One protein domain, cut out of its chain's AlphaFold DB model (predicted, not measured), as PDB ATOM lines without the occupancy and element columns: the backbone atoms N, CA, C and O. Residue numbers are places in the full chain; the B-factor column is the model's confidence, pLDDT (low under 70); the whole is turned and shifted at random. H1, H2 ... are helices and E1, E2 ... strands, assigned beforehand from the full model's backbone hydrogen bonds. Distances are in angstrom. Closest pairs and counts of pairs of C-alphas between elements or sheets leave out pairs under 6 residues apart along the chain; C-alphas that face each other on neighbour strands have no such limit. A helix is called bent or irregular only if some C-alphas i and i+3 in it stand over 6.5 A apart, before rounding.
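This is residues 56 to 249 of the 250 residues of an uncharacterized protein of Streptococcus hyointestinalis (UniProt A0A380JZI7). A small three-stranded sheet has H9 across one face and H2 and then H1 beyond one end of its strands, while H4, H5a, H7 and H8 gather toward the other end. From this body a long helical hairpin, H5b and H6, reaches away at an angle, and its tip, residues 176 to 182, stands free. The printed part has 194 residues with nine named helices and three named strands, in the order H1 E1 E2 H2 H3 E3 H4 H5 H6 H7 H8 H9; the sheet runs E1 E2 E3, antiparallel throughout, and the class is mostly helix. The whole is compact, with a radius of gyration of the C-alphas of 19.0 A, yet flat in outline, spanning 56 by 50 by 26 A.

The sheet holds E1, residues 80 to 84, E2, residues 100 to 104, and E3, residues 126 to 128; E1 and E3 are its edge strands. E1 and E2 form an antiparallel hairpin at 156 degrees between directions, with N 81 and O 103 within hydrogen-bond range at 2.8 A. E2 and E3 are antiparallel at 161 degrees, with N 102 and O 126 at 2.8 A. H9, residues 239 to 248, is on the sheet at a height of 10.2 A, over E1 and only just over E2, where 3 of its C-alphas fall; it runs across the strands, at 86 degrees to E1 on the local plane. H2, residues 105 to 113, is on the sheet but only grazes it, with residues 105 to 108. H2 touches H9 about perpendicular, at 84 degrees, the closest C-alphas being those of Val 108 and Asn 240, 5.1 A. H1, residues 56 to 74, touches H2, closest at the C-alphas of Ile 64 and Ile 109, 6.2 A, opposite ways at a shallow tilt of 34 degrees, only just short of steep. H3, residues 118 to 121, and H2 only just touch, with 3 pairs of C-alphas within 8 A, and only at the corner; the closest are those of Tyr 111 and Arg 119, 5.2 A. H8, residues 220 to 236, is only just irregular: C-alphas 233 and 236 are 6.7 A apart. With residues 222 to 226 alone it touches H4, residues 132 to 137, closest at the C-alphas of Asn 222 and Leu 137, 5.2 A. With residues 220 to 223 alone it touches H7, residues 207 to 215, closest at the C-alphas of Ile 223 and Trp 213, 6.8 A. H5, residues 141 to 177, was assigned as one helix by its hydrogen bonds but is bent: C-alphas 153 and 156 are 7.5 A apart, and its arms H5a, residues 141 to 153, and H5b, residues 156 to 177, stand at a steep tilt of 51 degrees. H5a touches H4, closest at the C-alphas of Val 144 and Lys 134, 5.9 A. H5b, with residues 158 to 162 alone, touches residues 234 to 236 of H8, closest at the C-alphas of Arg 162 and Leu 235, 4.8 A. H5b and H6, residues 181 to 199, form a helical hairpin, opposite ways at a shallow tilt of 26 degrees, closest at the C-alphas of Ser 175 and Leu 183, 6.3 A. Every O i to N i+4 pair is within hydrogen-bond range in H1, H2, H4, H5a, H6, H7 and H9, against 17 of 18 in H5b and 12 of 13 in H8; H3 is too short for such a pair.

H1 begins at C-alpha 56, (-46.284, -26.559, -20.841), and is 26.4 A long. H5b is 32.5 A, H6 27.3 A and H8 22.0 A long. H9 ends at C-alpha 248, (-28.170, -16.360, -17.881).

The C-alphas of Ala 58 and Ser 215, the two farthest apart, are 56.0 A apart. The printed part has no cut. The link from E1 to E2, residues 85 to 99, is long. Residues 56 to 58, 130 to 132 and 176 to 179 are under pLDDT 70; the mean of the printed part is 87.7.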
ATOM      1  N   GLN A  56     -47.742 -26.473 -21.018       48.03
ATOM      2  CA  GLN A  56     -46.284 -26.559 -20.841       48.03
ATOM      3  C   GLN A  56     -45.520 -25.874 -21.978       48.03
ATOM      4  O   GLN A  56     -44.534 -25.186 -21.723       48.03
ATOM      5  N   ASP A  57     -45.993 -25.996 -23.220       55.69
ATOM      6  CA  ASP A  57     -45.320 -25.382 -24.370       55.69
ATOM      7  C   ASP A  57     -45.485 -23.846 -24.386       55.69
ATOM      8  O   ASP A  57     -44.542 -23.138 -24.737       55.69
ATOM      9  N   ALA A  58     -46.629 -23.306 -23.935       58.84
ATOM     10  CA  ALA A  58     -46.831 -21.854 -23.826       58.84
ATOM     11  C   ALA A  58     -45.839 -21.207 -22.840       58.84
ATOM     12  O   ALA A  58     -45.163 -20.234 -23.175       58.84
ATOM     13  N   THR A  59     -45.661 -21.810 -21.661       76.94
ATOM     14  CA  THR A  59     -44.709 -21.318 -20.650       76.94
ATOM     15  C   THR A  59     -43.248 -21.503 -21.068       76.94
ATOM     16  O   THR A  59     -42.402 -20.675 -20.729       76.94
ATOM     17  N   MET A  60     -42.932 -22.554 -21.833       82.62
ATOM     18  CA  MET A  60     -41.595 -22.766 -22.394       82.62
ATOM     19  C   MET A  60     -41.247 -21.704 -23.442       82.62
ATOM     20  O   MET A  60     -40.173 -21.108 -23.378       82.62
ATOM     21  N   ASN A  61     -42.162 -21.430 -24.373       85.50
ATOM     22  CA  ASN A  61     -41.960 -20.419 -25.410       85.50
ATOM     23  C   ASN A  61     -41.823 -19.015 -24.812       85.50
ATOM     24  O   ASN A  61     -40.959 -18.254 -25.240       85.50
ATOM     25  N   GLU A  62     -42.603 -18.690 -23.779       87.88
ATOM     26  CA  GLU A  62     -42.437 -17.437 -23.043       87.88
ATOM     27  C   GLU A  62     -41.055 -17.316 -22.393       87.88
ATOM     28  O   GLU A  62     -40.445 -16.252 -22.463       87.88
ATOM     29  N   ARG A  63     -40.544 -18.385 -21.765       87.50
ATOM     30  CA  ARG A  63     -39.201 -18.385 -21.157       87.50
ATOM     31  C   ARG A  63     -38.114 -18.196 -22.206       87.50
ATOM     32  O   ARG A  63     -37.284 -17.311 -22.051       87.50
ATOM     33  N   ILE A  64     -38.187 -18.952 -23.302       90.31
ATOM     34  CA  ILE A  64     -37.272 -18.805 -24.440       90.31
ATOM     35  C   ILE A  64     -37.284 -17.359 -24.942       90.31
ATOM     36  O   ILE A  64     -36.224 -16.775 -25.155       90.31
ATOM     37  N   GLN A  65     -38.464 -16.758 -25.096       91.88
ATOM     38  CA  GLN A  65     -38.573 -15.396 -25.600       91.88
ATOM     39  C   GLN A  65     -38.020 -14.360 -24.616       91.88
ATOM     40  O   GLN A  65     -37.368 -13.410 -25.045       91.88
ATOM     41  N   ARG A  66     -38.225 -14.550 -23.306       91.00
ATOM     42  CA  ARG A  66     -37.620 -13.698 -22.271       91.00
ATOM     43  C   ARG A  66     -36.097 -13.782 -22.291       91.00
ATOM     44  O   ARG A  66     -35.453 -12.740 -22.238       91.00
ATOM     45  N   ASP A  67     -35.528 -14.978 -22.418       92.50
ATOM     46  CA  ASP A  67     -34.073 -15.157 -22.471       92.50
ATOM     47  C   ASP A  67     -33.482 -14.573 -23.762       92.50
ATOM     48  O   ASP A  67     -32.426 -13.942 -23.734       92.50
ATOM     49  N   ILE A  68     -34.181 -14.705 -24.897       92.88
ATOM     50  CA  ILE A  68     -33.782 -14.064 -26.162       92.88
ATOM     51  C   ILE A  68     -33.795 -12.540 -26.010       92.88
ATOM     52  O   ILE A  68     -32.850 -11.868 -26.431       92.88
ATOM     53  N   GLU A  69     -34.840 -11.988 -25.394       93.56
ATOM     54  CA  GLU A  69     -34.944 -10.550 -25.158       93.56
ATOM     55  C   GLU A  69     -33.857 -10.056 -24.204       93.56
ATOM     56  O   GLU A  69     -33.227  -9.028 -24.455       93.56
ATOM     57  N   TYR A  70     -33.575 -10.817 -23.145       92.81
ATOM     58  CA  TYR A  70     -32.484 -10.535 -22.224       92.81
ATOM     59  C   TYR A  70     -31.132 -10.530 -22.946       92.81
ATOM     60  O   TYR A  70     -30.380  -9.562 -22.828       92.81
ATOM     61  N   ALA A  71     -30.837 -11.559 -23.747       92.62
ATOM     62  CA  ALA A  71     -29.603 -11.633 -24.526       92.62
ATOM     63  C   ALA A  71     -29.447 -10.418 -25.447       92.62
ATOM     64  O   ALA A  71     -28.383  -9.799 -25.494       92.62
ATOM     65  N   ARG A  72     -30.531 -10.025 -26.122       93.94
ATOM     66  CA  ARG A  72     -30.553  -8.872 -27.021       93.94
ATOM     67  C   ARG A  72     -30.334  -7.552 -26.284       93.94
ATOM     68  O   ARG A  72     -29.474  -6.775 -26.680       93.94
ATOM     69  N   VAL A  73     -31.120  -7.285 -25.242       93.75
ATOM     70  CA  VAL A  73     -31.188  -5.965 -24.594       93.75
ATOM     71  C   VAL A  73     -30.097  -5.772 -23.551       93.75
ATOM     72  O   VAL A  73     -29.555  -4.677 -23.431       93.75
ATOM     73  N   LYS A  74     -29.790  -6.807 -22.764       92.38
ATOM     74  CA  LYS A  74     -28.842  -6.711 -21.647       92.38
ATOM     75  C   LYS A  74     -27.430  -7.119 -22.037       92.38
ATOM     76  O   LYS A  74     -26.491  -6.495 -21.557       92.38
ATOM     77  N   LEU A  75     -27.279  -8.120 -22.906       90.06
ATOM     78  CA  LEU A  75     -25.961  -8.609 -23.330       90.06
ATOM     79  C   LEU A  75     -25.529  -8.077 -24.707       90.06
ATOM     80  O   LEU A  75     -24.369  -8.234 -25.078       90.06
ATOM     81  N   GLY A  76     -26.436  -7.465 -25.478       91.12
ATOM     82  CA  GLY A  76     -26.150  -7.001 -26.840       91.12
ATOM     83  C   GLY A  76     -25.938  -8.135 -27.853       91.12
ATOM     84  O   GLY A  76     -25.357  -7.911 -28.914       91.12
ATOM     85  N   ILE A  77     -26.382  -9.358 -27.546       91.62
ATOM     86  CA  ILE A  77     -26.166 -10.558 -28.366       91.62
ATOM     87  C   ILE A  77     -27.429 -10.850 -29.179       91.62
ATOM     88  O   ILE A  77     -28.482 -11.155 -28.624       91.62
ATOM     89  N   THR A  78     -27.327 -10.806 -30.507       83.31
ATOM     90  CA  THR A  78     -28.482 -10.989 -31.411       83.31
ATOM     91  C   THR A  78     -28.443 -12.273 -32.232       83.31
ATOM     92  O   THR A  78     -29.464 -12.681 -32.782       83.31
ATOM     93  N   SER A  79     -27.279 -12.910 -32.355       87.25
ATOM     94  CA  SER A  79     -27.109 -14.099 -33.193       87.25
ATOM     95  C   SER A  79     -25.971 -14.984 -32.684       87.25
ATOM     96  O   SER A  79     -26.136 -15.693 -31.692       87.25
ATOM     97  N   SER A  80     -24.814 -14.964 -33.348       91.69
ATOM     98  CA  SER A  80     -23.655 -15.725 -32.912       91.69
ATOM     99  C   SER A  80     -22.929 -15.025 -31.776       91.69
ATOM    100  O   SER A  80     -22.681 -13.823 -31.844       91.69
ATOM    101  N   TYR A  81     -22.526 -15.806 -30.789       93.12
ATOM    102  CA  TYR A  81     -21.700 -15.375 -29.680       93.12
ATOM    103  C   TYR A  81     -20.421 -16.207 -29.653       93.12
ATOM    104  O   TYR A  81     -20.453 -17.414 -29.901       93.12
ATOM    105  N   ILE A  82     -19.292 -15.550 -29.397       94.12
ATOM    106  CA  ILE A  82     -17.990 -16.199 -29.259       94.12
ATOM    107  C   ILE A  82     -17.647 -16.188 -27.775       94.12
ATOM    108  O   ILE A  82     -17.378 -15.137 -27.200       94.12
ATOM    109  N   TYR A  83     -17.669 -17.366 -27.162       91.75
ATOM    110  CA  TYR A  83     -17.189 -17.560 -25.805       91.75
ATOM    111  C   TYR A  83     -15.684 -17.814 -25.838       91.75
ATOM    112  O   TYR A  83     -15.214 -18.774 -26.460       91.75
ATOM    113  N   HIS A  84     -14.927 -16.952 -25.167       90.44
ATOM    114  CA  HIS A  84     -13.493 -17.122 -24.977       90.44
ATOM    115  C   HIS A  84     -13.263 -17.887 -23.675       90.44
ATOM    116  O   HIS A  84     -13.580 -17.373 -22.604       90.44
ATOM    117  N   LEU A  85     -12.724 -19.106 -23.760       87.94
ATOM    118  CA  LEU A  85     -12.372 -19.866 -22.563       87.94
ATOM    119  C   LEU A  85     -11.160 -19.224 -21.900       87.94
ATOM    120  O   LEU A  85     -10.093 -19.116 -22.506       87.94
ATOM    121  N   SER A  86     -11.320 -18.809 -20.647       83.06
ATOM    122  CA  SER A  86     -10.188 -18.333 -19.865       83.06
ATOM    123  C   SER A  86      -9.258 -19.503 -19.511       83.06
ATOM    124  O   SER A  86      -9.727 -20.627 -19.319       83.06
ATOM    125  N   PRO A  87      -7.945 -19.267 -19.329       81.38
ATOM    126  CA  PRO A  87      -7.017 -20.320 -18.906       81.38
ATOM    127  C   PRO A  87      -7.418 -21.008 -17.595       81.38
ATOM    128  O   PRO A  87      -7.072 -22.162 -17.382       81.38
ATOM    129  N   LYS A  88      -8.169 -20.316 -16.726       84.25
ATOM    130  CA  LYS A  88      -8.677 -20.853 -15.452       84.25
ATOM    131  C   LYS A  88      -9.862 -21.811 -15.622       84.25
ATOM    132  O   LYS A  88     -10.198 -22.523 -14.686       84.25
ATOM    133  N   GLU A  89     -10.532 -21.784 -16.771       84.94
ATOM    134  CA  GLU A  89     -11.656 -22.673 -17.094       84.94
ATOM    135  C   GLU A  89     -11.199 -23.957 -17.794       84.94
ATOM    136  O   GLU A  89     -11.982 -24.899 -17.922       84.94
ATOM    137  N   LEU A  90      -9.938 -24.001 -18.230       87.06
ATOM    138  CA  LEU A  90      -9.339 -25.164 -18.863       87.06
ATOM    139  C   LEU A  90      -8.696 -26.091 -17.819       87.06
ATOM    140  O   LEU A  90      -8.150 -25.616 -16.825       87.06
ATOM    141  N   PRO A  91      -8.709 -27.413 -18.051       87.50
ATOM    142  CA  PRO A  91      -7.926 -28.358 -17.266       87.50
ATOM    143  C   PRO A  91      -6.426 -28.035 -17.271       87.50
ATOM    144  O   PRO A  91      -5.886 -27.608 -18.291       87.50
ATOM    145  N   ASP A  92      -5.728 -28.375 -16.186       86.19
ATOM    146  CA  ASP A  92      -4.289 -28.107 -16.015       86.19
ATOM    147  C   ASP A  92      -3.417 -28.658 -17.158       86.19
ATOM    148  O   ASP A  92      -2.414 -28.054 -17.545       86.19
ATOM    149  N   PHE A  93      -3.803 -29.790 -17.760       83.88
ATOM    150  CA  PHE A  93      -3.068 -30.381 -18.886       83.88
ATOM    151  C   PHE A  93      -3.150 -29.549 -20.181       83.88
ATOM    152  O   PHE A  93      -2.394 -29.805 -21.118       83.88
ATOM    153  N   LEU A  94      -4.034 -28.546 -20.226       85.50
ATOM    154  CA  LEU A  94      -4.191 -27.561 -21.299       85.50
ATOM    155  C   LEU A  94      -3.626 -26.184 -20.908       85.50
ATOM    156  O   LEU A  94      -4.046 -25.161 -21.444       85.50
ATOM    157  N   THR A  95      -2.662 -26.129 -19.985       78.12
ATOM    158  CA  THR A  95      -2.005 -24.869 -19.601       78.12
ATOM    159  C   THR A  95      -1.466 -24.123 -20.831       78.12
ATOM    160  O   THR A  95      -0.710 -24.677 -21.628       78.12
ATOM    161  N   GLY A  96      -1.846 -22.849 -20.982       75.50
ATOM    162  CA  GLY A  96      -1.434 -22.001 -22.110       75.50
ATOM    163  C   GLY A  96      -2.110 -22.331 -23.449       75.50
ATOM    164  O   GLY A  96      -1.717 -21.785 -24.482       75.50
ATOM    165  N   PHE A  97      -3.101 -23.224 -23.443       83.19
ATOM    166  CA  PHE A  97      -3.972 -23.493 -24.579       83.19
ATOM    167  C   PHE A  97      -5.075 -22.436 -24.654       83.19
ATOM    168  O   PHE A  97      -5.618 -22.014 -23.636       83.19
ATOM    169  N   GLU A  98      -5.430 -22.034 -25.869       83.62
ATOM    170  CA  GLU A  98      -6.526 -21.103 -26.120       83.62
ATOM    171  C   GLU A  98      -7.572 -21.797 -26.983       83.62
ATOM    172  O   GLU A  98      -7.255 -22.399 -28.015       83.62
ATOM    173  N   ALA A  99      -8.825 -21.696 -26.553       87.31
ATOM    174  CA  ALA A  99      -9.967 -22.218 -27.276       87.31
ATOM    175  C   ALA A  99     -11.086 -21.182 -27.287       87.31
ATOM    176  O   ALA A  99     -11.370 -20.521 -26.285       87.31
ATOM    177  N   THR A 100     -11.737 -21.064 -28.434       91.19
ATOM    178  CA  THR A 100     -12.926 -20.232 -28.597       91.19
ATOM    179  C   THR A 100     -14.079 -21.103 -29.034       91.19
ATOM    180  O   THR A 100     -13.917 -21.957 -29.909       91.19
ATOM    181  N   ILE A 101     -15.246 -20.865 -28.453       93.06
ATOM    182  CA  ILE A 101     -16.458 -21.608 -28.765       93.06
ATOM    183  C   ILE A 101     -17.459 -20.635 -29.352       93.06
ATOM    184  O   ILE A 101     -17.941 -19.729 -28.675       93.06
ATOM    185  N   ARG A 102     -17.773 -20.825 -30.627       94.00
ATOM    186  CA  ARG A 102     -18.810 -20.066 -31.304       94.00
ATOM    187  C   ARG A 102     -20.129 -20.812 -31.193       94.00
ATOM    188  O   ARG A 102     -20.237 -21.967 -31.596       94.00
ATOM    189  N   VAL A 103     -21.143 -20.122 -30.697       93.81
ATOM    190  CA  VAL A 103     -22.508 -20.639 -30.574       93.81
ATOM    191  C   VAL A 103     -23.497 -19.690 -31.221       93.81
ATOM    192  O   VAL A 103     -23.237 -18.493 -31.340       93.81
ATOM    193  N   ASN A 104     -24.652 -20.209 -31.616       94.44
ATOM    194  CA  ASN A 104     -25.830 -19.392 -31.867       94.44
ATOM    195  C   ASN A 104     -26.599 -19.258 -30.544       94.44
ATOM    196  O   ASN A 104     -26.944 -20.258 -29.919       94.44
ATOM    197  N   ILE A 105     -26.841 -18.027 -30.091       93.50
ATOM    198  CA  ILE A 105     -27.442 -17.792 -28.773       93.50
ATOM    199  C   ILE A 105     -28.866 -18.343 -28.679       93.50
ATOM    200  O   ILE A 105     -29.267 -18.862 -27.640       93.50
ATOM    201  N   ARG A 106     -29.618 -18.297 -29.785       91.75
ATOM    202  CA  ARG A 106     -30.973 -18.845 -29.852       91.75
ATOM    203  C   ARG A 106     -30.942 -20.354 -29.660       91.75
ATOM    204  O   ARG A 106     -31.756 -20.891 -28.920       91.75
ATOM    205  N   ASP A 107     -29.980 -21.010 -30.295       92.25
ATOM    206  CA  ASP A 107     -29.764 -22.446 -30.173       92.25
ATOM    207  C   ASP A 107     -29.392 -22.832 -28.738       92.25
ATOM    208  O   ASP A 107     -29.984 -23.754 -28.188       92.25
ATOM    209  N   VAL A 108     -28.511 -22.073 -28.080       93.69
ATOM    210  CA  VAL A 108     -28.164 -22.267 -26.659       93.69
ATOM    211  C   VAL A 108     -29.389 -22.148 -25.745       93.69
ATOM    212  O   VAL A 108     -29.604 -23.003 -24.885       93.69
ATOM    213  N   ILE A 109     -30.228 -21.130 -25.948       92.06
ATOM    214  CA  ILE A 109     -31.455 -20.932 -25.162       92.06
ATOM    215  C   ILE A 109     -32.446 -22.076 -25.412       92.06
ATOM    216  O   ILE A 109     -32.946 -22.685 -24.467       92.06
ATOM    217  N   ILE A 110     -32.703 -22.418 -26.679       90.88
ATOM    218  CA  ILE A 110     -33.593 -23.531 -27.038       90.88
ATOM    219  C   ILE A 110     -33.072 -24.837 -26.436       90.88
ATOM    220  O   ILE A 110     -33.859 -25.602 -25.886       90.88
ATOM    221  N   TYR A 111     -31.762 -25.084 -26.497       90.62
ATOM    222  CA  TYR A 111     -31.126 -26.271 -25.932       90.62
ATOM    223  C   TYR A 111     -31.456 -26.447 -24.449       90.62
ATOM    224  O   TYR A 111     -31.777 -27.558 -24.018       90.62
ATOM    225  N   GLN A 112     -31.417 -25.356 -23.682       90.81
ATOM    226  CA  GLN A 112     -31.657 -25.403 -22.246       90.81
ATOM    227  C   GLN A 112     -33.083 -25.832 -21.909       90.81
ATOM    228  O   GLN A 112     -33.290 -26.691 -21.047       90.81
ATOM    229  N   HIS A 113     -34.057 -25.263 -22.619       86.75
ATOM    230  CA  HIS A 113     -35.480 -25.515 -22.391       86.75
ATOM    231  C   HIS A 113     -35.985 -26.785 -23.094       86.75
ATOM    232  O   HIS A 113     -37.046 -27.306 -22.757       86.75
ATOM    233  N   ALA A 114     -35.225 -27.319 -24.049       84.31
ATOM    234  CA  ALA A 114     -35.575 -28.504 -24.817       84.31
ATOM    235  C   ALA A 114     -35.393 -29.815 -24.035       84.31
ATOM    236  O   ALA A 114     -34.420 -30.016 -23.300       84.31
ATOM    237  N   ASP A 115     -36.282 -30.777 -24.306       80.62
ATOM    238  CA  ASP A 115     -36.059 -32.175 -23.948       80.62
ATOM    239  C   ASP A 115     -34.894 -32.792 -24.753       80.62
ATOM    240  O   ASP A 115     -34.402 -32.241 -25.741       80.62
ATOM    241  N   MET A 116     -34.459 -33.994 -24.368       70.69
ATOM    242  CA  MET A 116     -33.336 -34.669 -25.032       70.69
ATOM    243  C   MET A 116     -33.538 -34.954 -26.524       70.69
ATOM    244  O   MET A 116     -32.551 -35.114 -27.240       70.69
ATOM    245  N   LYS A 117     -34.779 -35.090 -27.004       71.62
ATOM    246  CA  LYS A 117     -35.038 -35.340 -28.427       71.62
ATOM    247  C   LYS A 117     -34.887 -34.043 -29.211       71.62
ATOM    248  O   LYS A 117     -34.216 -34.041 -30.238       71.62
ATOM    249  N   ARG A 118     -35.459 -32.954 -28.693       75.00
ATOM    250  CA  ARG A 118     -35.401 -31.609 -29.274       75.00
ATOM    251  C   ARG A 118     -33.973 -31.047 -29.253       75.00
ATOM    252  O   ARG A 118     -33.556 -30.454 -30.239       75.00
ATOM    253  N   ARG A 119     -33.171 -31.342 -28.219       80.44
ATOM    254  CA  ARG A 119     -31.746 -30.946 -28.131       80.44
ATOM    255  C   ARG A 119     -30.876 -31.421 -29.298       80.44
ATOM    256  O   ARG A 119     -29.893 -30.764 -29.606       80.44
ATOM    257  N   LYS A 120     -31.226 -32.531 -29.960       71.44
ATOM    258  CA  LYS A 120     -30.488 -33.041 -31.134       71.44
ATOM    259  C   LYS A 120     -30.684 -32.209 -32.397       71.44
ATOM    260  O   LYS A 120     -29.917 -32.347 -33.340       71.44
ATOM    261  N   LEU A 121     -31.757 -31.421 -32.439       76.06
ATOM    262  CA  LEU A 121     -32.110 -30.591 -33.590       76.06
ATOM    263  C   LEU A 121     -31.464 -29.204 -33.512       76.06
ATOM    264  O   LEU A 121     -31.561 -28.429 -34.455       76.06
ATOM    265  N   VAL A 122     -30.835 -28.892 -32.381       81.81
ATOM    266  CA  VAL A 122     -30.183 -27.614 -32.130       81.81
ATOM    267  C   VAL A 122     -28.811 -27.602 -32.795       81.81
ATOM    268  O   VAL A 122     -28.090 -28.605 -32.757       81.81
ATOM    269  N   ALA A 123     -28.430 -26.466 -33.385       80.62
ATOM    270  CA  ALA A 123     -27.104 -26.331 -33.971       80.62
ATOM    271  C   ALA A 123     -26.006 -26.543 -32.917       80.62
ATOM    272  O   ALA A 123     -26.110 -26.132 -31.757       80.62
ATOM    273  N   ARG A 124     -24.934 -27.213 -33.335       85.31
ATOM    274  CA  ARG A 124     -23.823 -27.563 -32.453       85.31
ATOM    275  C   ARG A 124     -22.856 -26.379 -32.320       85.31
ATOM    276  O   ARG A 124     -22.653 -25.654 -33.295       85.31
ATOM    277  N   PRO A 125     -22.242 -26.194 -31.139       89.25
ATOM    278  CA  PRO A 125     -21.135 -25.265 -30.966       89.25
ATOM    279  C   PRO A 125     -19.996 -25.580 -31.928       89.25
ATOM    280  O   PRO A 125     -19.634 -26.743 -32.083       89.25
ATOM    281  N   VAL A 126     -19.412 -24.543 -32.518       90.31
ATOM    282  CA  VAL A 126     -18.196 -24.656 -33.327       90.31
ATOM    283  C   VAL A 126     -17.016 -24.306 -32.441       90.31
ATOM    284  O   VAL A 126     -16.952 -23.205 -31.886       90.31
ATOM    285  N   ILE A 127     -16.082 -25.239 -32.299       89.62
ATOM    286  CA  ILE A 127     -14.911 -25.066 -31.443       89.62
ATOM    287  C   ILE A 127     -13.716 -24.756 -32.338       89.62
ATOM    288  O   ILE A 127     -13.456 -25.438 -33.325       89.62
ATOM    289  N   THR A 128     -12.984 -23.699 -32.009       85.88
ATOM    290  CA  THR A 128     -11.786 -23.292 -32.744       85.88
ATOM    291  C   THR A 128     -10.594 -23.252 -31.801       85.88
ATOM    292  O   THR A 128     -10.717 -22.848 -30.643       85.88
ATOM    293  N   PHE A 129      -9.432 -23.655 -32.323       83.81
ATOM    294  CA  PHE A 129      -8.161 -23.725 -31.600       83.81
ATOM    295  C   PHE A 129      -7.120 -22.810 -32.272       83.81
ATOM    296  O   PHE A 129      -6.246 -23.309 -32.984       83.81
ATOM    297  N   PRO A 130      -7.193 -21.477 -32.082       57.44
ATOM    298  CA  PRO A 130      -6.453 -20.488 -32.877       57.44
ATOM    299  C   PRO A 130      -4.930 -20.688 -32.907       57.44
ATOM    300  O   PRO A 130      -4.285 -20.379 -33.904       57.44
ATOM    301  N   LEU A 131      -4.345 -21.216 -31.825       61.88
ATOM    302  CA  LEU A 131      -2.898 -21.446 -31.676       61.88
ATOM    303  C   LEU A 131      -2.564 -22.811 -31.038       61.88
ATOM    304  O   LEU A 131      -1.415 -23.089 -30.684       61.88
ATOM    305  N   GLY A 132      -3.577 -23.663 -30.859       66.12
ATOM    306  CA  GLY A 132      -3.587 -24.667 -29.798       66.12
ATOM    307  C   GLY A 132      -2.683 -25.877 -30.031       66.12
ATOM    308  O   GLY A 132      -1.885 -26.243 -29.169       66.12
ATOM    309  N   PHE A 133      -2.779 -26.514 -31.199       77.94
ATOM    310  CA  PHE A 133      -2.167 -27.835 -31.392       77.94
ATOM    311  C   PHE A 133      -0.642 -27.803 -31.464       77.94
ATOM    312  O   PHE A 133       0.003 -28.702 -30.929       77.94
ATOM    313  N   LYS A 134      -0.042 -26.768 -32.065       79.31
ATOM    314  CA  LYS A 134       1.422 -26.676 -32.192       79.31
ATOM    315  C   LYS A 134       2.105 -26.593 -30.829       79.31
ATOM    316  O   LYS A 134       3.052 -27.333 -30.570       79.31
ATOM    317  N   ARG A 135       1.610 -25.704 -29.964       77.31
ATOM    318  CA  ARG A 135       2.148 -25.495 -28.612       77.31
ATOM    319  C   ARG A 135       1.862 -26.687 -27.706       77.31
ATOM    320  O   ARG A 135       2.734 -27.099 -26.958       77.31
ATOM    321  N   LEU A 136       0.668 -27.265 -27.810       82.31
ATOM    322  CA  LEU A 136       0.263 -28.376 -26.959       82.31
ATOM    323  C   LEU A 136       0.990 -29.678 -27.318       82.31
ATOM    324  O   LEU A 136       1.543 -30.359 -26.454       82.31
ATOM    325  N   LEU A 137       1.017 -30.024 -28.605       84.81
ATOM    326  CA  LEU A 137       1.515 -31.315 -29.069       84.81
ATOM    327  C   LEU A 137       3.013 -31.309 -29.380       84.81
ATOM    328  O   LEU A 137       3.563 -32.388 -29.568       84.81
ATOM    329  N   HIS A 138       3.684 -30.153 -29.420       85.44
ATOM    330  CA  HIS A 138       5.122 -30.053 -29.713       85.44
ATOM    331  C   HIS A 138       5.529 -30.825 -30.988       85.44
ATOM    332  O   HIS A 138       6.510 -31.567 -30.998       85.44
ATOM    333  N   VAL A 139       4.734 -30.693 -32.055       86.81
ATOM    334  CA  VAL A 139       4.934 -31.374 -33.349       86.81
ATOM    335  C   VAL A 139       5.174 -30.371 -34.481       86.81
ATOM    336  O   VAL A 139       5.009 -29.160 -34.306       86.81
ATOM    337  N   SER A 140       5.582 -30.870 -35.651       89.62
ATOM    338  CA  SER A 140       5.805 -30.029 -36.827       89.62
ATOM    339  C   SER A 140       4.498 -29.396 -37.336       89.62
ATOM    340  O   SER A 140       3.415 -29.937 -37.095       89.62
ATOM    341  N   PRO A 141       4.567 -28.268 -38.069       89.12
ATOM    342  CA  PRO A 141       3.385 -27.631 -38.653       89.12
ATOM    343  C   PRO A 141       2.539 -28.571 -39.522       89.12
ATOM    344  O   PRO A 141       1.318 -28.515 -39.447       89.12
ATOM    345  N   GLN A 142       3.170 -29.478 -40.273       90.75
ATOM    346  CA  GLN A 142       2.469 -30.450 -41.118       90.75
ATOM    347  C   GLN A 142       1.628 -31.424 -40.284       90.75
ATOM    348  O   GLN A 142       0.499 -31.746 -40.640       90.75
ATOM    349  N   VAL A 143       2.152 -31.872 -39.140       91.56
ATOM    350  CA  VAL A 143       1.412 -32.760 -38.229       91.56
ATOM    351  C   VAL A 143       0.279 -32.007 -37.534       91.56
ATOM    352  O   VAL A 143      -0.788 -32.570 -37.314       91.56
ATOM    353  N   VAL A 144       0.480 -30.725 -37.210       90.50
ATOM    354  CA  VAL A 144      -0.590 -29.863 -36.683       90.50
ATOM    355  C   VAL A 144      -1.738 -29.732 -37.681       90.50
ATOM    356  O   VAL A 144      -2.895 -29.863 -37.289       90.50
ATOM    357  N   GLU A 145      -1.419 -29.487 -38.950       89.88
ATOM    358  CA  GLU A 145      -2.407 -29.390 -40.022       89.88
ATOM    359  C   GLU A 145      -3.168 -30.708 -40.200       89.88
ATOM    360  O   GLU A 145      -4.396 -30.701 -40.188       89.88
ATOM    361  N   GLU A 146      -2.465 -31.845 -40.239       92.50
ATOM    362  CA  GLU A 146      -3.085 -33.175 -40.305       92.50
ATOM    363  C   GLU A 146      -4.068 -33.400 -39.144       92.50
ATOM    364  O   GLU A 146      -5.192 -33.861 -39.356       92.50
ATOM    365  N   VAL A 147      -3.676 -33.054 -37.910       92.94
ATOM    366  CA  VAL A 147      -4.550 -33.157 -36.731       92.94
ATOM    367  C   VAL A 147      -5.777 -32.262 -36.889       92.94
ATOM    368  O   VAL A 147      -6.893 -32.733 -36.675       92.94
ATOM    369  N   ALA A 148      -5.590 -31.000 -37.277       90.50
ATOM    370  CA  ALA A 148      -6.676 -30.037 -37.419       90.50
ATOM    371  C   ALA A 148      -7.677 -30.454 -38.510       90.50
ATOM    372  O   ALA A 148      -8.882 -30.456 -38.265       90.50
ATOM    373  N   VAL A 149      -7.186 -30.868 -39.679       91.56
ATOM    374  CA  VAL A 149      -8.015 -31.342 -40.798       91.56
ATOM    375  C   VAL A 149      -8.751 -32.624 -40.419       91.56
ATOM    376  O   VAL A 149      -9.956 -32.738 -40.642       91.56
ATOM    377  N   THR A 150      -8.060 -33.582 -39.796       94.06
ATOM    378  CA  THR A 150      -8.690 -34.831 -39.345       94.06
ATOM    379  C   THR A 150      -9.773 -34.552 -38.307       94.06
ATOM    380  O   THR A 150     -10.836 -35.169 -38.354       94.06
ATOM    381  N   LEU A 151      -9.538 -33.611 -37.388       93.12
ATOM    382  CA  LEU A 151     -10.509 -33.225 -36.369       93.12
ATOM    383  C   LEU A 151     -11.733 -32.552 -36.980       93.12
ATOM    384  O   LEU A 151     -12.846 -32.960 -36.668       93.12
ATOM    385  N   LEU A 152     -11.533 -31.605 -37.898       90.94
ATOM    386  CA  LEU A 152     -12.618 -30.950 -38.626       90.94
ATOM    387  C   LEU A 152     -13.483 -31.974 -39.377       90.94
ATOM    388  O   LEU A 152     -14.707 -31.964 -39.268       90.94
ATOM    389  N   ASN A 153     -12.850 -32.926 -40.064       93.06
ATOM    390  CA  ASN A 153     -13.552 -33.987 -40.791       93.06
ATOM    391  C   ASN A 153     -14.324 -34.944 -39.865       93.06
ATOM    392  O   ASN A 153     -15.305 -35.559 -40.286       93.06
ATOM    393  N   GLN A 154     -13.891 -35.096 -38.610       94.31
ATOM    394  CA  GLN A 154     -14.507 -35.997 -37.633       94.31
ATOM    395  C   GLN A 154     -15.390 -35.288 -36.597       94.31
ATOM    396  O   GLN A 154     -16.023 -35.967 -35.791       94.31
ATOM    397  N   GLU A 155     -15.507 -33.961 -36.624       91.12
ATOM    398  CA  GLU A 155     -16.257 -33.175 -35.637       91.12
ATOM    399  C   GLU A 155     -17.720 -33.638 -35.530       91.12
ATOM    400  O   GLU A 155     -18.218 -33.951 -34.445       91.12
ATOM    401  N   SER A 156     -18.401 -33.803 -36.668       89.75
ATOM    402  CA  SER A 156     -19.788 -34.290 -36.694       89.75
ATOM    403  C   SER A 156     -19.939 -35.710 -36.126       89.75
ATOM    404  O   SER A 156     -20.920 -36.010 -35.431       89.75
ATOM    405  N   LEU A 157     -18.954 -36.582 -36.374       93.25
ATOM    406  CA  LEU A 157     -18.909 -37.934 -35.815       93.25
ATOM    407  C   LEU A 157     -18.732 -37.887 -34.291       93.25
ATOM    408  O   LEU A 157     -19.471 -38.563 -33.580       93.25
ATOM    409  N   LEU A 158     -17.809 -37.064 -33.787       93.44
ATOM    410  CA  LEU A 158     -17.545 -36.913 -32.352       93.44
ATOM    411  C   LEU A 158     -18.776 -36.405 -31.596       93.44
ATOM    412  O   LEU A 158     -19.144 -36.960 -30.560       93.44
ATOM    413  N   HIS A 159     -19.486 -35.423 -32.149       88.75
ATOM    414  CA  HIS A 159     -20.750 -34.972 -31.571       88.75
ATOM    415  C   HIS A 159     -21.832 -36.058 -31.586       88.75
ATOM    416  O   HIS A 159     -22.563 -36.218 -30.609       88.75
ATOM    417  N   THR A 160     -21.916 -36.843 -32.663       89.38
ATOM    418  CA  THR A 160     -22.846 -37.981 -32.737       89.38
ATOM    419  C   THR A 160     -22.530 -39.012 -31.652       89.38
ATOM    420  O   THR A 160     -23.434 -39.459 -30.946       89.38
ATOM    421  N   ILE A 161     -21.248 -39.324 -31.441       92.69
ATOM    422  CA  ILE A 161     -20.789 -40.204 -30.359       92.69
ATOM    423  C   ILE A 161     -21.211 -39.646 -28.995       92.69
ATOM    424  O   ILE A 161     -21.781 -40.381 -28.187       92.69
ATOM    425  N   ARG A 162     -20.992 -38.351 -28.731       90.38
ATOM    426  CA  ARG A 162     -21.418 -37.695 -27.481       90.38
ATOM    427  C   ARG A 162     -22.919 -37.849 -27.237       90.38
ATOM    428  O   ARG A 162     -23.341 -38.264 -26.154       90.38
ATOM    429  N   GLU A 163     -23.737 -37.540 -28.238       86.56
ATOM    430  CA  GLU A 163     -25.195 -37.634 -28.138       86.56
ATOM    431  C   GLU A 163     -25.668 -39.068 -27.891       86.56
ATOM    432  O   GLU A 163     -26.583 -39.305 -27.096       86.56
ATOM    433  N   GLU A 164     -25.070 -40.042 -28.571       89.06
ATOM    434  CA  GLU A 164     -25.386 -41.453 -28.382       89.06
ATOM    435  C   GLU A 164     -24.938 -41.965 -27.007       89.06
ATOM    436  O   GLU A 164     -25.692 -42.688 -26.352       89.06
ATOM    437  N   ARG A 165     -23.766 -41.545 -26.508       90.31
ATOM    438  CA  ARG A 165     -23.305 -41.858 -25.145       90.31
ATOM    439  C   ARG A 165     -24.275 -41.312 -24.101       90.31
ATOM    440  O   ARG A 165     -24.681 -42.055 -23.206       90.31
ATOM    441  N   SER A 166     -24.716 -40.064 -24.257       85.75
ATOM    442  CA  SER A 166     -25.726 -39.457 -23.384       85.75
ATOM    443  C   SER A 166     -27.041 -40.248 -23.409       85.75
ATOM    444  O   SER A 166     -27.575 -40.627 -22.364       85.75
ATOM    445  N   GLN A 167     -27.545 -40.610 -24.591       86.62
ATOM    446  CA  GLN A 167     -28.745 -41.447 -24.709       86.62
ATOM    447  C   GLN A 167     -28.579 -42.813 -24.044       86.62
ATOM    448  O   GLN A 167     -29.506 -43.299 -23.395       86.62
ATOM    449  N   LEU A 168     -27.404 -43.427 -24.174       89.31
ATOM    450  CA  LEU A 168     -27.127 -44.720 -23.568       89.31
ATOM    451  C   LEU A 168     -27.153 -44.634 -22.038       89.31
ATOM    452  O   LEU A 168     -27.700 -45.532 -21.396       89.31
ATOM    453  N   VAL A 169     -26.609 -43.564 -21.450       86.25
ATOM    454  CA  VAL A 169     -26.693 -43.299 -20.002       86.25
ATOM    455  C   VAL A 169     -28.151 -43.165 -19.563       86.25
ATOM    456  O   VAL A 169     -28.572 -43.844 -18.625       86.25
ATOM    457  N   ASN A 170     -28.950 -42.389 -20.293       83.75
ATOM    458  CA  ASN A 170     -30.373 -42.213 -20.002       83.75
ATOM    459  C   ASN A 170     -31.171 -43.522 -20.110       83.75
ATOM    460  O   ASN A 170     -32.011 -43.818 -19.260       83.75
ATOM    461  N   LEU A 171     -30.894 -44.351 -21.122       85.31
ATOM    462  CA  LEU A 171     -31.506 -45.676 -21.251       85.31
ATOM    463  C   LEU A 171     -31.102 -46.598 -20.098       85.31
ATOM    464  O   LEU A 171     -31.952 -47.313 -19.573       85.31
ATOM    465  N   LYS A 172     -29.832 -46.566 -19.674       82.62
ATOM    466  CA  LYS A 172     -29.359 -47.333 -18.514       82.62
ATOM    467  C   LYS A 172     -30.109 -46.920 -17.246       82.62
ATOM    468  O   LYS A 172     -30.588 -47.804 -16.541       82.62
ATOM    469  N   GLN A 173     -30.277 -45.621 -17.000       82.38
ATOM    470  CA  GLN A 173     -31.051 -45.114 -15.863       82.38
ATOM    471  C   GLN A 173     -32.515 -45.574 -15.924       82.38
ATOM    472  O   GLN A 173     -33.003 -46.169 -14.970       82.38
ATOM    473  N   LYS A 174     -33.190 -45.428 -17.071       77.69
ATOM    474  CA  LYS A 174     -34.582 -45.888 -17.244       77.69
ATOM    475  C   LYS A 174     -34.740 -47.401 -17.075       77.69
ATOM    476  O   LYS A 174     -35.700 -47.852 -16.461       77.69
ATOM    477  N   SER A 175     -33.786 -48.192 -17.571       71.00
ATOM    478  CA  SER A 175     -33.823 -49.656 -17.454       71.00
ATOM    479  C   SER A 175     -33.646 -50.168 -16.021       71.00
ATOM    480  O   SER A 175     -34.100 -51.266 -15.722       71.00
ATOM    481  N   ARG A 176     -33.035 -49.381 -15.121       67.81
ATOM    482  CA  ARG A 176     -32.965 -49.729 -13.690       67.81
ATOM    483  C   ARG A 176     -34.342 -49.712 -13.028       67.81
ATOM    484  O   ARG A 176     -34.563 -50.466 -12.092       67.81
ATOM    485  N   HIS A 177     -35.258 -48.885 -13.533       64.31
ATOM    486  CA  HIS A 177     -36.599 -48.710 -12.974       64.31
ATOM    487  C   HIS A 177     -37.685 -49.472 -13.749       64.31
ATOM    488  O   HIS A 177     -38.801 -49.601 -13.262       64.31
ATOM    489  N   ALA A 178     -37.372 -49.998 -14.938       61.03
ATOM    490  CA  ALA A 178     -38.319 -50.724 -15.777       61.03
ATOM    491  C   ALA A 178     -37.650 -51.913 -16.481       61.03
ATOM    492  O   ALA A 178     -36.763 -51.739 -17.321       61.03
ATOM    493  N   HIS A 179     -38.126 -53.131 -16.201       63.03
ATOM    494  CA  HIS A 179     -37.689 -54.371 -16.861       63.03
ATOM    495  C   HIS A 179     -38.349 -54.531 -18.241       63.03
ATOM    496  O   HIS A 179     -39.072 -55.482 -18.521       63.03
ATOM    497  N   SER A 180     -38.118 -53.560 -19.123       77.94
ATOM    498  CA  SER A 180     -38.673 -53.551 -20.475       77.94
ATOM    499  C   SER A 180     -37.722 -54.232 -21.465       77.94
ATOM    500  O   SER A 180     -36.582 -53.801 -21.673       77.94
ATOM    501  N   SER A 181     -38.210 -55.279 -22.137       81.12
ATOM    502  CA  SER A 181     -37.500 -55.954 -23.235       81.12
ATOM    503  C   SER A 181     -37.180 -54.996 -24.394       81.12
ATOM    504  O   SER A 181     -36.125 -55.115 -25.024       81.12
ATOM    505  N   LEU A 182     -38.033 -53.991 -24.626       84.19
ATOM    506  CA  LEU A 182     -37.816 -52.926 -25.606       84.19
ATOM    507  C   LEU A 182     -36.636 -52.026 -25.217       84.19
ATOM    508  O   LEU A 182     -35.791 -51.738 -26.066       84.19
ATOM    509  N   LEU A 183     -36.517 -51.640 -23.940       82.69
ATOM    510  CA  LEU A 183     -35.371 -50.853 -23.462       82.69
ATOM    511  C   LEU A 183     -34.056 -51.626 -23.617       82.69
ATOM    512  O   LEU A 183     -33.046 -51.042 -24.009       82.69
ATOM    513  N   LYS A 184     -34.067 -52.945 -23.381       84.00
ATOM    514  CA  LYS A 184     -32.897 -53.806 -23.605       84.00
ATOM    515  C   LYS A 184     -32.491 -53.835 -25.084       84.00
ATOM    516  O   LYS A 184     -31.318 -53.629 -25.381       84.00
ATOM    517  N   LYS A 185     -33.446 -54.028 -26.005       88.38
ATOM    518  CA  LYS A 185     -33.188 -54.000 -27.460       88.38
ATOM    519  C   LYS A 185     -32.631 -52.648 -27.913       88.38
ATOM    520  O   LYS A 185     -31.615 -52.615 -28.602       88.38
ATOM    521  N   ALA A 186     -33.239 -51.546 -27.469       88.00
ATOM    522  CA  ALA A 186     -32.772 -50.194 -27.775       88.00
ATOM    523  C   ALA A 186     -31.341 -49.952 -27.265       88.00
ATOM    524  O   ALA A 186     -30.509 -49.408 -27.990       88.00
ATOM    525  N   ARG A 187     -31.025 -50.418 -26.048       88.25
ATOM    526  CA  ARG A 187     -29.674 -50.339 -25.475       88.25
ATOM    527  C   ARG A 187     -28.657 -51.091 -26.328       88.25
ATOM    528  O   ARG A 187     -27.613 -50.528 -26.641       88.25
ATOM    529  N   THR A 188     -28.954 -52.335 -26.706       89.94
ATOM    530  CA  THR A 188     -28.057 -53.156 -27.532       89.94
ATOM    531  C   THR A 188     -27.813 -52.516 -28.896       89.94
ATOM    532  O   THR A 188     -26.662 -52.395 -29.307       89.94
ATOM    533  N   ALA A 189     -28.869 -52.044 -29.566       91.81
ATOM    534  CA  ALA A 189     -28.748 -51.376 -30.860       91.81
ATOM    535  C   ALA A 189     -27.894 -50.100 -30.772       91.81
ATOM    536  O   ALA A 189     -27.014 -49.880 -31.605       91.81
ATOM    537  N   LEU A 190     -28.108 -49.285 -29.735       92.19
ATOM    538  CA  LEU A 190     -27.328 -48.070 -29.510       92.19
ATOM    539  C   LEU A 190     -25.863 -48.377 -29.171       92.19
ATOM    540  O   LEU A 190     -24.971 -47.708 -29.675       92.19
ATOM    541  N   SER A 191     -25.592 -49.407 -28.365       93.06
ATOM    542  CA  SER A 191     -24.217 -49.843 -28.082       93.06
ATOM    543  C   SER A 191     -23.494 -50.346 -29.336       93.06
ATOM    544  O   SER A 191     -22.319 -50.046 -29.505       93.06
ATOM    545  N   ALA A 192     -24.183 -51.060 -30.231       93.62
ATOM    546  CA  ALA A 192     -23.601 -51.509 -31.497       93.62
ATOM    547  C   ALA A 192     -23.273 -50.335 -32.437       93.62
ATOM    548  O   ALA A 192     -22.207 -50.317 -33.054       93.62
ATOM    549  N   ARG A 193     -24.158 -49.329 -32.514       93.50
ATOM    550  CA  ARG A 193     -23.894 -48.080 -33.250       93.50
ATOM    551  C   ARG A 193     -22.692 -47.334 -32.686       93.50
ATOM    552  O   ARG A 193     -21.783 -47.025 -33.448       93.50
ATOM    553  N   LEU A 194     -22.654 -47.136 -31.369       92.94
ATOM    554  CA  LEU A 194     -21.529 -46.498 -30.691       92.94
ATOM    555  C   LEU A 194     -20.218 -47.223 -30.966       92.94
ATOM    556  O   LEU A 194     -19.242 -46.575 -31.302       92.94
ATOM    557  N   TYR A 195     -20.199 -48.555 -30.905       92.12
ATOM    558  CA  TYR A 195     -19.003 -49.330 -31.233       92.12
ATOM    559  C   TYR A 195     -18.515 -49.068 -32.666       92.12
ATOM    560  O   TYR A 195     -17.322 -48.873 -32.893       92.12
ATOM    561  N   LYS A 196     -19.437 -49.005 -33.637       92.88
ATOM    562  CA  LYS A 196     -19.109 -48.682 -35.033       92.88
ATOM    563  C   LYS A 196     -18.595 -47.247 -35.184       92.88
ATOM    564  O   LYS A 196     -17.626 -47.025 -35.903       92.88
ATOM    565  N   HIS A 197     -19.238 -46.278 -34.539       92.31
ATOM    566  CA  HIS A 197     -18.797 -44.884 -34.573       92.31
ATOM    567  C   HIS A 197     -17.437 -44.708 -33.905       92.31
ATOM    568  O   HIS A 197     -16.575 -44.031 -34.462       92.31
ATOM    569  N   ASP A 198     -17.222 -45.380 -32.775       89.75
ATOM    570  CA  ASP A 198     -15.974 -45.320 -32.035       89.75
ATOM    571  C   ASP A 198     -14.806 -45.880 -32.870       89.75
ATOM    572  O   ASP A 198     -13.723 -45.296 -32.894       89.75
ATOM    573  N   ALA A 199     -15.042 -46.961 -33.624       89.38
ATOM    574  CA  ALA A 199     -14.061 -47.542 -34.542       89.38
ATOM    575  C   ALA A 199     -13.713 -46.638 -35.742       89.38
ATOM    576  O   ALA A 199     -12.640 -46.782 -36.321       89.38
ATOM    577  N   ASN A 200     -14.597 -45.706 -36.110       92.25
ATOM    578  CA  ASN A 200     -14.412 -44.799 -37.247       92.25
ATOM    579  C   ASN A 200     -13.758 -43.461 -36.868       92.25
ATOM    580  O   ASN A 200     -13.519 -42.632 -37.745       92.25
ATOM    581  N   SER A 201     -13.493 -43.216 -35.583       93.81
ATOM    582  CA  SER A 201     -12.800 -42.007 -35.139       93.81
ATOM    583  C   SER A 201     -11.331 -42.294 -34.873       93.81
ATOM    584  O   SER A 201     -11.004 -43.287 -34.232       93.81
ATOM    585  N   HIS A 202     -10.446 -41.383 -35.280       94.81
ATOM    586  CA  HIS A 202      -9.024 -41.432 -34.938       94.81
ATOM    587  C   HIS A 202      -8.728 -40.851 -33.554       94.81
ATOM    588  O   HIS A 202      -7.657 -41.092 -32.997       94.81
ATOM    589  N   PHE A 203      -9.665 -40.113 -32.964       96.12
ATOM    590  CA  PHE A 203      -9.462 -39.409 -31.697       96.12
ATOM    591  C   PHE A 203      -9.962 -40.173 -30.473       96.12
ATOM    592  O   PHE A 203      -9.872 -39.674 -29.354       96.12
ATOM    593  N   LEU A 204     -10.455 -41.394 -30.660       94.31
ATOM    594  CA  LEU A 204     -10.770 -42.274 -29.548       94.31
ATOM    595  C   LEU A 204      -9.610 -43.200 -29.226       94.31
ATOM    596  O   LEU A 204      -8.893 -43.686 -30.103       94.31
ATOM    597  N   ARG A 205      -9.454 -43.481 -27.936       93.50
ATOM    598  CA  ARG A 205      -8.379 -44.326 -27.435       93.50
ATOM    599  C   ARG A 205      -8.555 -45.771 -27.911       93.50
ATOM    600  O   ARG A 205      -9.378 -46.511 -27.382       93.50
ATOM    601  N   SER A 206      -7.714 -46.189 -28.852       93.31
ATOM    602  CA  SER A 206      -7.579 -47.577 -29.308       93.31
ATOM    603  C   SER A 206      -6.125 -47.879 -29.679       93.31
ATOM    604  O   SER A 206      -5.302 -46.965 -29.829       93.31
ATOM    605  N   LYS A 207      -5.776 -49.165 -29.809       93.88
ATOM    606  CA  LYS A 207      -4.421 -49.569 -30.222       93.88
ATOM    607  C   LYS A 207      -4.144 -49.120 -31.656       93.88
ATOM    608  O   LYS A 207      -3.042 -48.671 -31.956       93.88
ATOM    609  N   GLU A 208      -5.150 -49.212 -32.512       94.19
ATOM    610  CA  GLU A 208      -5.124 -48.873 -33.931       94.19
ATOM    611  C   GLU A 208      -4.912 -47.368 -34.118       94.19
ATOM    612  O   GLU A 208      -3.980 -46.961 -34.809       94.19
ATOM    613  N   ASN A 209      -5.677 -46.539 -33.404       95.88
ATOM    614  CA  ASN A 209      -5.524 -45.085 -33.456       95.88
ATOM    615  C   ASN A 209      -4.197 -44.626 -32.853       95.88
ATOM    616  O   ASN A 209      -3.573 -43.698 -33.361       95.88
ATOM    617  N   THR A 210      -3.725 -45.297 -31.798       96.25
ATOM    618  CA  THR A 210      -2.407 -44.998 -31.224       96.25
ATOM    619  C   THR A 210      -1.306 -45.272 -32.249       96.25
ATOM    620  O   THR A 210      -0.403 -44.456 -32.408       96.25
ATOM    621  N   LYS A 211      -1.381 -46.394 -32.980       96.38
ATOM    622  CA  LYS A 211      -0.437 -46.706 -34.066       96.38
ATOM    623  C   LYS A 211      -0.511 -45.680 -35.199       96.38
ATOM    624  O   LYS A 211       0.536 -45.258 -35.676       96.38
ATOM    625  N   TYR A 212      -1.718 -45.268 -35.587       95.94
ATOM    626  CA  TYR A 212      -1.929 -44.233 -36.599       95.94
ATOM    627  C   TYR A 212      -1.250 -42.912 -36.207       95.94
ATOM    628  O   TYR A 212      -0.438 -42.391 -36.961       95.94
ATOM    629  N   TRP A 213      -1.481 -42.394 -35.000       96.25
ATOM    630  CA  TRP A 213      -0.855 -41.129 -34.599       96.25
ATOM    631  C   TRP A 213       0.659 -41.231 -34.398       96.25
ATOM    632  O   TRP A 213       1.378 -40.271 -34.675       96.25
ATOM    633  N   LEU A 214       1.160 -42.396 -33.972       96.75
ATOM    634  CA  LEU A 214       2.599 -42.651 -33.915       96.75
ATOM    635  C   LEU A 214       3.234 -42.598 -35.308       96.75
ATOM    636  O   LEU A 214       4.294 -41.996 -35.457       96.75
ATOM    637  N   SER A 215       2.593 -43.180 -36.330       96.31
ATOM    638  CA  SER A 215       3.116 -43.133 -37.704       96.31
ATOM    639  C   SER A 215       3.073 -41.726 -38.307       96.31
ATOM    640  O   SER A 215       3.869 -41.416 -39.189       96.31
ATOM    641  N   LYS A 216       2.205 -40.849 -37.787       94.75
ATOM    642  CA  LYS A 216       2.166 -39.413 -38.104       94.75
ATOM    643  C   LYS A 216       3.196 -38.581 -37.329       94.75
ATOM    644  O   LYS A 216       3.245 -37.370 -37.504       94.75
ATOM    645  N   GLY A 217       4.021 -39.195 -36.481       93.38
ATOM    646  CA  GLY A 217       5.081 -38.505 -35.739       93.38
ATOM    647  C   GLY A 217       4.638 -37.873 -34.417       93.38
ATOM    648  O   GLY A 217       5.388 -37.090 -33.835       93.38
ATOM    649  N   ILE A 218       3.449 -38.206 -33.901       94.94
ATOM    650  CA  ILE A 218       3.006 -37.747 -32.578       94.94
ATOM    651  C   ILE A 218       3.556 -38.691 -31.504       94.94
ATOM    652  O   ILE A 218       3.353 -39.902 -31.551       94.94
ATOM    653  N   SER A 219       4.233 -38.146 -30.488       94.56
ATOM    654  CA  SER A 219       4.751 -38.944 -29.369       94.56
ATOM    655  C   SER A 219       3.625 -39.593 -28.550       94.56
ATOM    656  O   SER A 219       2.534 -39.039 -28.429       94.56
ATOM    657  N   LYS A 220       3.893 -40.726 -27.879       95.00
ATOM    658  CA  LYS A 220       2.902 -41.386 -26.996       95.00
ATOM    659  C   LYS A 220       2.309 -40.440 -25.944       95.00
ATOM    660  O   LYS A 220       1.115 -40.517 -25.658       95.00
ATOM    661  N   LYS A 221       3.131 -39.547 -25.378       93.19
ATOM    662  CA  LYS A 221       2.694 -38.532 -24.408       93.19
ATOM    663  C   LYS A 221       1.691 -37.568 -25.045       93.19
ATOM    664  O   LYS A 221       0.637 -37.320 -24.470       93.19
ATOM    665  N   ASN A 222       1.986 -37.084 -26.247       92.50
ATOM    666  CA  ASN A 222       1.153 -36.091 -26.923       92.50
ATOM    667  C   ASN A 222      -0.110 -36.719 -27.528       92.50
ATOM    668  O   ASN A 222      -1.140 -36.061 -27.573       92.50
ATOM    669  N   ILE A 223      -0.085 -38.008 -27.884       95.62
ATOM    670  CA  ILE A 223      -1.293 -38.773 -28.239       95.62
ATOM    671  C   ILE A 223      -2.265 -38.824 -27.058       95.62
ATOM    672  O   ILE A 223      -3.464 -38.628 -27.238       95.62
ATOM    673  N   LYS A 224      -1.761 -39.059 -25.840       93.69
ATOM    674  CA  LYS A 224      -2.603 -39.044 -24.637       93.69
ATOM    675  C   LYS A 224      -3.257 -37.671 -24.444       93.69
ATOM    676  O   LYS A 224      -4.465 -37.616 -24.255       93.69
ATOM    677  N   ILE A 225      -2.479 -36.594 -24.573       92.62
ATOM    678  CA  ILE A 225      -2.985 -35.214 -24.492       92.62
ATOM    679  C   ILE A 225      -4.029 -34.943 -25.584       92.62
ATOM    680  O   ILE A 225      -5.060 -34.343 -25.308       92.62
ATOM    681  N   LEU A 226      -3.800 -35.417 -26.812       93.38
ATOM    682  CA  LEU A 226      -4.744 -35.274 -27.920       93.38
ATOM    683  C   LEU A 226      -6.085 -35.957 -27.617       93.38
ATOM    684  O   LEU A 226      -7.138 -35.366 -27.846       93.38
ATOM    685  N   TYR A 227      -6.058 -37.177 -27.075       95.00
ATOM    686  CA  TYR A 227      -7.277 -37.874 -26.657       95.00
ATOM    687  C   TYR A 227      -7.993 -37.157 -25.512       95.00
ATOM    688  O   TYR A 227      -9.212 -37.032 -25.558       95.00
ATOM    689  N   GLU A 228      -7.262 -36.666 -24.512       92.88
ATOM    690  CA  GLU A 228      -7.844 -35.920 -23.388       92.88
ATOM    691  C   GLU A 228      -8.455 -34.586 -23.842       92.88
ATOM    692  O   GLU A 228      -9.539 -34.222 -23.392       92.88
ATOM    693  N   LEU A 229      -7.817 -33.895 -24.791       92.69
ATOM    694  CA  LEU A 229      -8.355 -32.685 -25.407       92.69
ATOM    695  C   LEU A 229      -9.662 -32.975 -26.143       92.69
ATOM    696  O   LEU A 229     -10.653 -32.277 -25.925       92.69
ATOM    697  N   VAL A 230      -9.682 -33.991 -27.012       93.75
ATOM    698  CA  VAL A 230     -10.889 -34.310 -27.785       93.75
ATOM    699  C   VAL A 230     -12.010 -34.799 -26.877       93.75
ATOM    700  O   VAL A 230     -13.162 -34.411 -27.073       93.75
ATOM    701  N   ASP A 231     -11.685 -35.592 -25.857       93.31
ATOM    702  CA  ASP A 231     -12.666 -35.997 -24.860       93.31
ATOM    703  C   ASP A 231     -13.279 -34.780 -24.161       93.31
ATOM    704  O   ASP A 231     -14.500 -34.619 -24.175       93.31
ATOM    705  N   TYR A 232     -12.443 -33.873 -23.649       92.44
ATOM    706  CA  TYR A 232     -12.898 -32.671 -22.962       92.44
ATOM    707  C   TYR A 232     -13.804 -31.815 -23.854       92.44
ATOM    708  O   TYR A 232     -14.940 -31.540 -23.470       92.44
ATOM    709  N   PHE A 233     -13.340 -31.444 -25.052       92.00
ATOM    710  CA  PHE A 233     -14.039 -30.494 -25.920       92.00
ATOM    711  C   PHE A 233     -15.236 -31.080 -26.669       92.00
ATOM    712  O   PHE A 233     -16.214 -30.366 -26.874       92.00
ATOM    713  N   TYR A 234     -15.197 -32.346 -27.081       92.75
ATOM    714  CA  TYR A 234     -16.219 -32.888 -27.983       92.75
ATOM    715  C   TYR A 234     -17.102 -33.960 -27.353       92.75
ATOM    716  O   TYR A 234     -18.252 -34.109 -27.768       92.75
ATOM    717  N   LEU A 235     -16.599 -34.704 -26.363       91.94
ATOM    718  CA  LEU A 235     -17.292 -35.883 -25.832       91.94
ATOM    719  C   LEU A 235     -17.916 -35.643 -24.458       91.94
ATOM    720  O   LEU A 235     -19.021 -36.125 -24.207       91.94
ATOM    721  N   SER A 236     -17.232 -34.893 -23.599       89.44
ATOM    722  CA  SER A 236     -17.562 -34.773 -22.181       89.44
ATOM    723  C   SER A 236     -18.242 -33.448 -21.834       89.44
ATOM    724  O   SER A 236     -19.206 -33.459 -21.069       89.44
ATOM    725  N   HIS A 237     -17.809 -32.315 -22.403       88.69
ATOM    726  CA  HIS A 237     -18.401 -31.016 -22.063       88.69
ATOM    727  C   HIS A 237     -19.675 -30.702 -22.837       88.69
ATOM    728  O   HIS A 237     -19.742 -30.811 -24.065       88.69
ATOM    729  N   ASP A 238     -20.683 -30.232 -22.099       89.81
ATOM    730  CA  ASP A 238     -21.882 -29.639 -22.667       89.81
ATOM    731  C   ASP A 238     -21.761 -28.130 -22.800       89.81
ATOM    732  O   ASP A 238     -22.202 -27.373 -21.944       89.81
ATOM    733  N   TRP A 239     -21.154 -27.694 -23.900       92.06
ATOM    734  CA  TRP A 239     -20.915 -26.276 -24.142       92.06
ATOM    735  C   TRP A 239     -22.186 -25.434 -24.254       92.06
ATOM    736  O   TRP A 239     -22.152 -24.272 -23.866       92.06
ATOM    737  N   ASN A 240     -23.304 -26.002 -24.716       91.88
ATOM    738  CA  ASN A 240     -24.569 -25.266 -24.754       91.88
ATOM    739  C   ASN A 240     -25.075 -24.983 -23.331       91.88
ATOM    740  O   ASN A 240     -25.317 -23.827 -23.002       91.88
ATOM    741  N   ASP A 241     -25.166 -26.004 -22.470       91.38
ATOM    742  CA  ASP A 241     -25.568 -25.814 -21.063       91.38
ATOM    743  C   ASP A 241     -24.553 -24.948 -20.296       91.38
ATOM    744  O   ASP A 241     -24.942 -24.041 -19.561       91.38
ATOM    745  N   TYR A 242     -23.252 -25.155 -20.515       92.44
ATOM    746  CA  TYR A 242     -22.196 -24.371 -19.874       92.44
ATOM    747  C   TYR A 242     -22.298 -22.879 -20.207       92.44
ATOM    748  O   TYR A 242     -22.328 -22.043 -19.302       92.44
ATOM    749  N   ILE A 243     -22.385 -22.536 -21.496       93.69
ATOM    750  CA  ILE A 243     -22.487 -21.142 -21.941       93.69
ATOM    751  C   ILE A 243     -23.817 -20.541 -21.482       93.69
ATOM    752  O   ILE A 243     -23.831 -19.402 -21.020       93.69
ATOM    753  N   TYR A 244     -24.917 -21.304 -21.530       93.88
ATOM    754  CA  TYR A 244     -26.197 -20.846 -20.994       93.88
ATOM    755  C   TYR A 244     -26.067 -20.447 -19.520       93.88
ATOM    756  O   TYR A 244     -26.432 -19.337 -19.138       93.88
ATOM    757  N   ARG A 245     -25.495 -21.320 -18.681       92.75
ATOM    758  CA  ARG A 245     -25.296 -21.023 -17.254       92.75
ATOM    759  C   ARG A 245     -24.482 -19.750 -17.062       92.75
ATOM    760  O   ARG A 245     -24.899 -18.886 -16.311       92.75
ATOM    761  N   LYS A 246     -23.372 -19.598 -17.786       91.81
ATOM    762  CA  LYS A 246     -22.494 -18.423 -17.671       91.81
ATOM    763  C   LYS A 246     -23.171 -17.103 -18.037       91.81
ATOM    764  O   LYS A 246     -22.818 -16.081 -17.457       91.81
ATOM    765  N   LEU A 247     -24.090 -17.120 -19.001       90.75
ATOM    766  CA  LEU A 247     -24.724 -15.907 -19.524       90.75
ATOM    767  C   LEU A 247     -26.051 -15.553 -18.843       90.75
ATOM    768  O   LEU A 247     -26.411 -14.378 -18.807       90.75
ATOM    769  N   PHE A 248     -26.792 -16.547 -18.350       89.56
ATOM    770  CA  PHE A 248     -28.170 -16.360 -17.881       89.56
ATOM    771  C   PHE A 248     -28.387 -16.750 -16.418       89.56
ATOM    772  O   PHE A 248     -29.393 -16.354 -15.835       89.56
ATOM    773  N   LEU A 249     -27.480 -17.524 -15.815       84.56
ATOM    774  CA  LEU A 249     -27.583 -17.985 -14.431       84.56
ATOM    775  C   LEU A 249     -26.369 -17.468 -13.647       84.56
ATOM    776  O   LEU A 249     -25.344 -18.142 -13.549       84.56
TER     777      LEU A 249